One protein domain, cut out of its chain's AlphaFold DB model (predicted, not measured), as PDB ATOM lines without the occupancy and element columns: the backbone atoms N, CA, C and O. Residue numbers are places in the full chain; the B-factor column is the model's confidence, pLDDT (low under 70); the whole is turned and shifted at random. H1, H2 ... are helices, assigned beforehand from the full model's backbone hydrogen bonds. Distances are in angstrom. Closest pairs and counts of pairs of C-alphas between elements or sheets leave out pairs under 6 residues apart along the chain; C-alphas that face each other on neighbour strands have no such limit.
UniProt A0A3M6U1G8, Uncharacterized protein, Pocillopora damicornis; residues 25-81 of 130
ATOM      1  N   PHE A  25     188.251 207.204 211.756       91.62
ATOM      2  CA  PHE A  25     189.007 208.453 211.765       91.62
ATOM      3  C   PHE A  25     188.066 209.616 211.446       91.62
ATOM      4  O   PHE A  25     187.670 209.802 210.296       91.62
ATOM      5  N   SER A  26     187.731 210.418 212.457       90.19
ATOM      6  CA  SER A  26     187.027 211.686 212.246       90.19
ATOM      7  C   SER A  26     188.004 212.729 211.706       90.19
ATOM      8  O   SER A  26     189.034 213.003 212.324       90.19
ATOM      9  N   ALA A  27     187.705 213.293 210.535       91.00
ATOM     10  CA  ALA A  27     188.539 214.296 209.887       91.00
ATOM     11  C   ALA A  27     187.873 215.675 209.948       91.00
ATOM     12  O   ALA A  27     186.725 215.839 209.539       91.00
ATOM     13  N   GLN A  28     188.625 216.683 210.392       92.56
ATOM     14  CA  GLN A  28     188.234 218.088 210.296       92.56
ATOM     15  C   GLN A  28     189.042 218.776 209.194       92.56
ATOM     16  O   GLN A  28     190.262 218.627 209.118       92.56
ATOM     17  N   LEU A  29     188.365 219.533 208.328       93.94
ATOM     18  CA  LEU A  29     188.999 220.211 207.199       93.94
ATOM     19  C   LEU A  29     189.145 221.709 207.473       93.94
ATOM     20  O   LEU A  29     188.158 222.431 207.590       93.94
ATOM     21  N   SER A  30     190.388 222.188 207.468       94.12
ATOM     22  CA  SER A  30     190.718 223.614 207.438       94.12
ATOM     23  C   SER A  30     191.474 223.947 206.155       94.12
ATOM     24  O   SER A  30     192.438 223.257 205.819       94.12
ATOM     25  N   TYR A  31     191.082 225.012 205.457       93.38
ATOM     26  CA  TYR A  31     191.749 225.466 204.236       93.38
ATOM     27  C   TYR A  31     192.164 226.933 204.342       93.38
ATOM     28  O   TYR A  31     191.539 227.742 205.025       93.38
ATOM     29  N   SER A  32     193.243 227.283 203.646       92.50
ATOM     30  CA  SER A  32     193.723 228.657 203.526       92.50
ATOM     31  C   SER A  32     194.229 228.908 202.110       92.50
ATOM     32  O   SER A  32     194.443 227.977 201.332       92.50
ATOM     33  N   ARG A  33     194.388 230.182 201.744       90.19
ATOM     34  CA  ARG A  33     194.843 230.546 200.401       90.19
ATOM     35  C   ARG A  33     196.311 230.162 200.219       90.19
ATOM     36  O   ARG A  33     197.194 230.819 200.768       90.19
ATOM     37  N   TYR A  34     196.555 229.176 199.367       90.38
ATOM     38  CA  TYR A  34     197.887 228.733 198.981       90.38
ATOM     39  C   TYR A  34     198.139 228.972 197.476       90.38
ATOM     40  O   TYR A  34     197.201 228.881 196.686       90.38
ATOM     41  N   PRO A  35     199.371 229.302 197.046       90.06
ATOM     42  CA  PRO A  35     200.477 229.788 197.865       90.06
ATOM     43  C   PRO A  35     200.246 231.225 198.368       90.06
ATOM     44  O   PRO A  35     199.576 232.048 197.726       90.06
ATOM     45  N   ALA A  36     200.846 231.543 199.518       89.44
ATOM     46  CA  ALA A  36     200.909 232.911 200.024       89.44
ATOM     47  C   ALA A  36     201.633 233.823 199.021       89.44
ATOM     48  O   ALA A  36     202.515 233.380 198.291       89.44
ATOM     49  N   ASN A  37     201.292 235.113 199.010       87.75
ATOM     50  CA  ASN A  37     201.818 236.084 198.046       87.75
ATOM     51  C   ASN A  37     203.357 236.086 197.960       87.75
ATOM     52  O   ASN A  37     203.899 235.929 196.872       87.75
ATOM     53  N   ALA A  38     204.040 236.183 199.104       88.00
ATOM     54  CA  ALA A  38     205.501 236.157 199.167       88.00
ATOM     55  C   ALA A  38     206.089 234.808 198.718       88.00
ATOM     56  O   ALA A  38     207.118 234.760 198.051       88.00
ATOM     57  N   TYR A  39     205.416 233.701 199.046       88.62
ATOM     58  CA  TYR A  39     205.858 232.370 198.642       88.62
ATOM     59  C   TYR A  39     205.683 232.148 197.134       88.62
ATOM     60  O   TYR A  39     206.558 231.573 196.494       88.62
ATOM     61  N   ALA A  40     204.609 232.672 196.539       87.44
ATOM     62  CA  ALA A  40     204.401 232.648 195.096       87.44
ATOM     63  C   ALA A  40     205.540 233.369 194.355       87.44
ATOM     64  O   ALA A  40     206.078 232.816 193.404       87.44
ATOM     65  N   ASP A  41     205.970 234.542 194.827       86.69
ATOM     66  CA  ASP A  41     207.081 235.288 194.215       86.69
ATOM     67  C   ASP A  41     208.422 234.532 194.327       86.69
ATOM     68  O   ASP A  41     209.220 234.508 193.384       86.69
ATOM     69  N   LEU A  42     208.644 233.808 195.430       87.44
ATOM     70  CA  LEU A  42     209.789 232.900 195.572       87.44
ATOM     71  C   LEU A  42     209.718 231.709 194.602       87.44
ATOM     72  O   LEU A  42     210.729 231.327 194.012       87.44
ATOM     73  N   LEU A  43     208.536 231.121 194.400       85.88
ATOM     74  CA  LEU A  43     208.351 230.032 193.436       85.88
ATOM     75  C   LEU A  43     208.566 230.509 191.995       85.88
ATOM     76  O   LEU A  43     209.192 229.803 191.204       85.88
ATOM     77  N   LEU A  44     208.094 231.713 191.670       84.69
ATOM     78  CA  LEU A  44     208.268 232.337 190.358       84.69
ATOM     79  C   LEU A  44     209.729 232.695 190.084       84.69
ATOM     80  O   LEU A  44     210.222 232.401 189.001       84.69
ATOM     81  N   SER A  45     210.458 233.229 191.069       81.94
ATOM     82  CA  SER A  45     211.893 233.523 190.904       81.94
ATOM     83  C   SER A  45     212.748 232.265 190.690       81.94
ATOM     84  O   SER A  45     213.767 232.321 190.000       81.94
ATOM     85  N   LYS A  46     212.319 231.104 191.208       81.31
ATOM     86  CA  LYS A  46     212.950 229.802 190.919       81.31
ATOM     87  C   LYS A  46     212.505 229.181 189.588       81.31
ATOM     88  O   LYS A  46     213.257 228.398 189.006       81.31
ATOM     89  N   ARG A  47     211.305 229.495 189.090       73.69
ATOM     90  CA  ARG A  47     210.728 228.925 187.859       73.69
ATOM     91  C   ARG A  47     210.997 229.829 186.654       73.69
ATOM     92  O   ARG A  47     210.230 230.734 186.363       73.69
ATOM     93  N   LYS A  48     212.037 229.507 185.879       63.00
ATOM     94  CA  LYS A  48     212.433 230.262 184.669       63.00
ATOM     95  C   LYS A  48     211.576 230.007 183.412       63.00
ATOM     96  O   LYS A  48     211.812 230.642 182.394       63.00
ATOM     97  N   ASN A  49     210.591 229.106 183.469       67.94
ATOM     98  CA  ASN A  49     209.827 228.646 182.293       67.94
ATOM     99  C   ASN A  49     208.438 229.297 182.155       67.94
ATOM    100  O   ASN A  49     207.567 228.741 181.493       67.94
ATOM    101  N   LEU A  50     208.194 230.425 182.823       69.81
ATOM    102  CA  LEU A  50     206.905 231.116 182.791       69.81
ATOM    103  C   LEU A  50     207.051 232.422 182.003       69.81
ATOM    104  O   LEU A  50     207.751 233.334 182.430       69.81
ATOM    105  N   THR A  51     206.412 232.480 180.837       70.00
ATOM    106  CA  THR A  51     206.485 233.586 179.866       70.00
ATOM    107  C   THR A  51     205.335 234.594 179.981       70.00
ATOM    108  O   THR A  51     205.309 235.559 179.223       70.00
ATOM    109  N   GLY A  52     204.393 234.392 180.911       76.38
ATOM    110  CA  GLY A  52     203.263 235.298 181.155       76.38
ATOM    111  C   GLY A  52     203.596 236.476 182.074       76.38
ATOM    112  O   GLY A  52     204.680 236.547 182.664       76.38
ATOM    113  N   THR A  53     202.639 237.391 182.242       80.19
ATOM    114  CA  THR A  53     202.735 238.490 183.216       80.19
ATOM    115  C   THR A  53     202.836 237.953 184.657       80.19
ATOM    116  O   THR A  53     202.377 236.841 184.946       80.19
ATOM    117  N   PRO A  54     203.399 238.722 185.612       77.06
ATOM    118  CA  PRO A  54     203.469 238.301 187.016       77.06
ATOM    119  C   PRO A  54     202.103 237.915 187.603       77.06
ATOM    120  O   PRO A  54     202.014 236.994 188.414       77.06
ATOM    121  N   GLU A  55     201.026 238.574 187.168       81.31
ATOM    122  CA  GLU A  55     199.663 238.255 187.597       81.31
ATOM    123  C   GLU A  55     199.153 236.926 187.035       81.31
ATOM    124  O   GLU A  55     198.615 236.113 187.791       81.31
ATOM    125  N   GLU A  56     199.342 236.672 185.739       84.88
ATOM    126  CA  GLU A  56     198.939 235.417 185.091       84.88
ATOM    127  C   GLU A  56     199.683 234.225 185.685       84.88
ATOM    128  O   GLU A  56     199.074 233.207 186.008       84.88
ATOM    129  N   ASN A  57     200.984 234.381 185.934       83.56
ATOM    130  CA  ASN A  57     201.790 233.331 186.542       83.56
ATOM    131  C   ASN A  57     201.353 233.045 187.991       83.56
ATOM    132  O   ASN A  57     201.326 231.889 188.413       83.56
ATOM    133  N   ARG A  58     200.951 234.072 188.757       83.12
ATOM    134  CA  ARG A  58     200.388 233.887 190.108       83.12
ATOM    135  C   ARG A  58     199.028 233.199 190.081       83.12
ATOM    136  O   ARG A  58     198.764 232.393 190.971       83.12
ATOM    137  N   ARG A  59     198.169 233.508 189.103       86.31
ATOM    138  CA  ARG A  59     196.883 232.812 188.912       86.31
ATOM    139  C   ARG A  59     197.114 231.350 188.543       86.31
ATOM    140  O   ARG A  59     196.630 230.476 189.247       86.31
ATOM    141  N   PHE A  60     197.992 231.091 187.576       87.06
ATOM    142  CA  PHE A  60     198.376 229.738 187.180       87.06
ATOM    143  C   PHE A  60     198.879 228.898 188.363       87.06
ATOM    144  O   PHE A  60     198.477 227.748 188.520       87.06
ATOM    145  N   LEU A  61     199.728 229.463 189.228       87.88
ATOM    146  CA  LEU A  61     200.192 228.751 190.421       87.88
ATOM    147  C   LEU A  61     199.060 228.452 191.409       87.88
ATOM    148  O   LEU A  61     199.076 227.397 192.027       87.88
ATOM    149  N   ARG A  62     198.088 229.350 191.567       87.31
ATOM    150  CA  ARG A  62     196.952 229.132 192.474       87.31
ATOM    151  C   ARG A  62     195.971 228.090 191.961       87.31
ATOM    152  O   ARG A  62     195.425 227.351 192.768       87.31
ATOM    153  N   ASP A  63     195.780 228.021 190.652       90.19
ATOM    154  CA  ASP A  63     194.811 227.102 190.054       90.19
ATOM    155  C   ASP A  63     195.351 225.665 189.974       90.19
ATOM    156  O   ASP A  63     194.577 224.713 189.933       90.19
ATOM    157  N   ASN A  64     196.680 225.495 189.975       89.44
ATOM    158  CA  ASN A  64     197.323 224.191 189.779       89.44
ATOM    159  C   ASN A  64     198.049 223.643 191.017       89.44
ATOM    160  O   ASN A  64     198.400 222.462 191.029       89.44
ATOM    161  N   LEU A  65     198.332 224.465 192.036       90.19
ATOM    162  CA  LEU A  65     199.132 224.052 193.191       90.19
ATOM    163  C   LEU A  65     198.270 223.884 194.446       90.19
ATOM    164  O   LEU A  65     197.644 224.827 194.924       90.19
ATOM    165  N   LEU A  66     198.317 222.683 195.019       91.75
ATOM    166  CA  LEU A  66     197.658 222.311 196.268       91.75
ATOM    167  C   LEU A  66     198.714 221.912 197.301       91.75
ATOM    168  O   LEU A  66     199.651 221.180 196.984       91.75
ATOM    169  N   GLU A  67     198.525 222.342 198.546       91.44
ATOM    170  CA  GLU A  67     199.230 221.790 199.701       91.44
ATOM    171  C   GLU A  67     198.222 221.050 200.588       91.44
ATOM    172  O   GLU A  67     197.252 221.643 201.058       91.44
ATOM    173  N   LEU A  68     198.449 219.753 200.807       93.56
ATOM    174  CA  LEU A  68     197.639 218.917 201.689       93.56
ATOM    175  C   LEU A  68     198.484 218.489 202.888       93.56
ATOM    176  O   LEU A  68     199.537 217.874 202.724       93.56
ATOM    177  N   ARG A  69     198.005 218.794 204.096       92.88
ATOM    178  CA  ARG A  69     198.628 218.365 205.352       92.88
ATOM    179  C   ARG A  69     197.640 217.516 206.134       92.88
ATOM    180  O   ARG A  69     196.594 218.013 206.536       92.88
ATOM    181  N   ILE A  70     197.990 216.251 206.342       94.62
ATOM    182  CA  ILE A  70     197.216 215.303 207.144       94.62
ATOM    183  C   ILE A  70     197.974 215.096 208.449       94.62
ATOM    184  O   ILE A  70     199.149 214.731 208.433       94.62
ATOM    185  N   TYR A  71     197.316 215.369 209.567       93.81
ATOM    186  CA  TYR A  71     197.880 215.220 210.901       93.81
ATOM    187  C   TYR A  71     196.765 214.904 211.898       93.81
ATOM    188  O   TYR A  71     195.593 215.171 211.633       93.81
ATOM    189  N   PHE A  72     197.132 214.318 213.036       93.06
ATOM    190  CA  PHE A  72     196.195 214.072 214.126       93.06
ATOM    191  C   PHE A  72     195.947 215.365 214.903       93.06
ATOM    192  O   PHE A  72     196.899 216.057 215.263       93.06
ATOM    193  N   GLU A  73     194.678 215.679 215.171       88.19
ATOM    194  CA  GLU A  73     194.287 216.844 215.978       88.19
ATOM    195  C   GLU A  73     194.834 216.742 217.408       88.19
ATOM    196  O   GLU A  73     195.318 217.719 217.976       88.19
ATOM    197  N   SER A  74     194.813 215.536 217.977       87.88
ATOM    198  CA  SER A  74     195.376 215.241 219.289       87.88
ATOM    199  C   SER A  74     195.991 213.840 219.321       87.88
ATOM    200  O   SER A  74     195.689 212.992 218.484       87.88
ATOM    201  N   LEU A  75     196.867 213.595 220.300       89.69
ATOM    202  CA  LEU A  75     197.473 212.278 220.562       89.69
ATOM    203  C   LEU A  75     196.548 211.355 221.377       89.69
ATOM    204  O   LEU A  75     196.970 210.292 221.831       89.69
ATOM    205  N   THR A  76     195.304 211.771 221.607       90.38
ATOM    206  CA  THR A  76     194.313 211.023 222.375       90.38
ATOM    207  C   THR A  76     193.403 210.257 221.421       90.38
ATOM    208  O   THR A  76     192.982 210.786 220.396       90.38
ATOM    209  N   TYR A  77     193.081 209.012 221.770       91.94
ATOM    210  CA  TYR A  77     192.120 208.183 221.047       91.94
ATOM    211  C   TYR A  77     190.938 207.834 221.955       91.94
ATOM    212  O   TYR A  77     191.074 207.795 223.179       91.94
ATOM    213  N   SER A  78     189.776 207.595 221.349       91.44
ATOM    214  CA  SER A  78     188.595 207.080 222.041       91.44
ATOM    215  C   SER A  78     188.473 205.587 221.752       91.44
ATOM    216  O   SER A  78     188.446 205.189 220.590       91.44
ATOM    217  N   ASP A  79     188.440 204.770 222.803       94.06
ATOM    218  CA  ASP A  79     188.228 203.324 222.716       94.06
ATOM    219  C   ASP A  79     186.815 203.002 223.209       94.06
ATOM    220  O   ASP A  79     186.478 203.268 224.364       94.06
ATOM    221  N   VAL A  80     185.979 202.460 222.323       92.50
ATOM    222  CA  VAL A  80     184.581 202.123 222.617       92.50
ATOM    223  C   VAL A  80     184.425 200.611 222.556       92.50
ATOM    224  O   VAL A  80     184.443 200.012 221.483       92.50
ATOM    225  N   LYS A  81     184.242 199.993 223.724       94.25
ATOM    226  CA  LYS A  81     184.067 198.545 223.872       94.25
ATOM    227  C   LYS A  81     182.684 198.221 224.408       94.25
ATOM    228  O   LYS A  81     182.254 198.773 225.419       94.25
TER     229      LYS A  81
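Overview. This is residues 25 to 81 of the 130 residues of an uncharacterized protein of Pocillopora damicornis (UniProt A0A3M6U1G8). Little of this model is regular structure: two short helices, H1 and H2, set about perpendicular, make a small head at one end, and two long tails without named elements, residues 25 to 36 and 65 to 81, reach away from it toward the other end. The printed part has 57 residues, 21 of them in H1 and then H2, with no named strand; the class is all helix. The whole is extended, a rod spanning 61 by 17 by 16 A, with a radius of gyration of the C-alphas of 17.7 A.

Arrangement. Past the first tail, look at H1, residues 37 to 46, and H2, residues 54 to 64: they touch, the closest C-alphas being those of Ala 40 and Arg 58, 6.5 A apart. Their lines stand about perpendicular, at 82 degrees. In H1 and H2 every O i to N i+4 pair is within hydrogen-bond range.

Along the chain. Find C-alpha 37 at (201.818, 236.084, 198.046); from there H1 runs 14.6 A to C-alpha 46. H2 runs 15.6 A from C-alpha 54 to C-alpha 64 at (197.323, 224.191, 189.779).

Size, cuts and confidence. The C-alphas farthest apart, those of Thr 51 and Lys 81, are 60.6 A apart. The printed part has no cut, and the link from H1 to H2 is short, with 7 residues. Look for low confidence, pLDDT under 70, at residues 48 to 50.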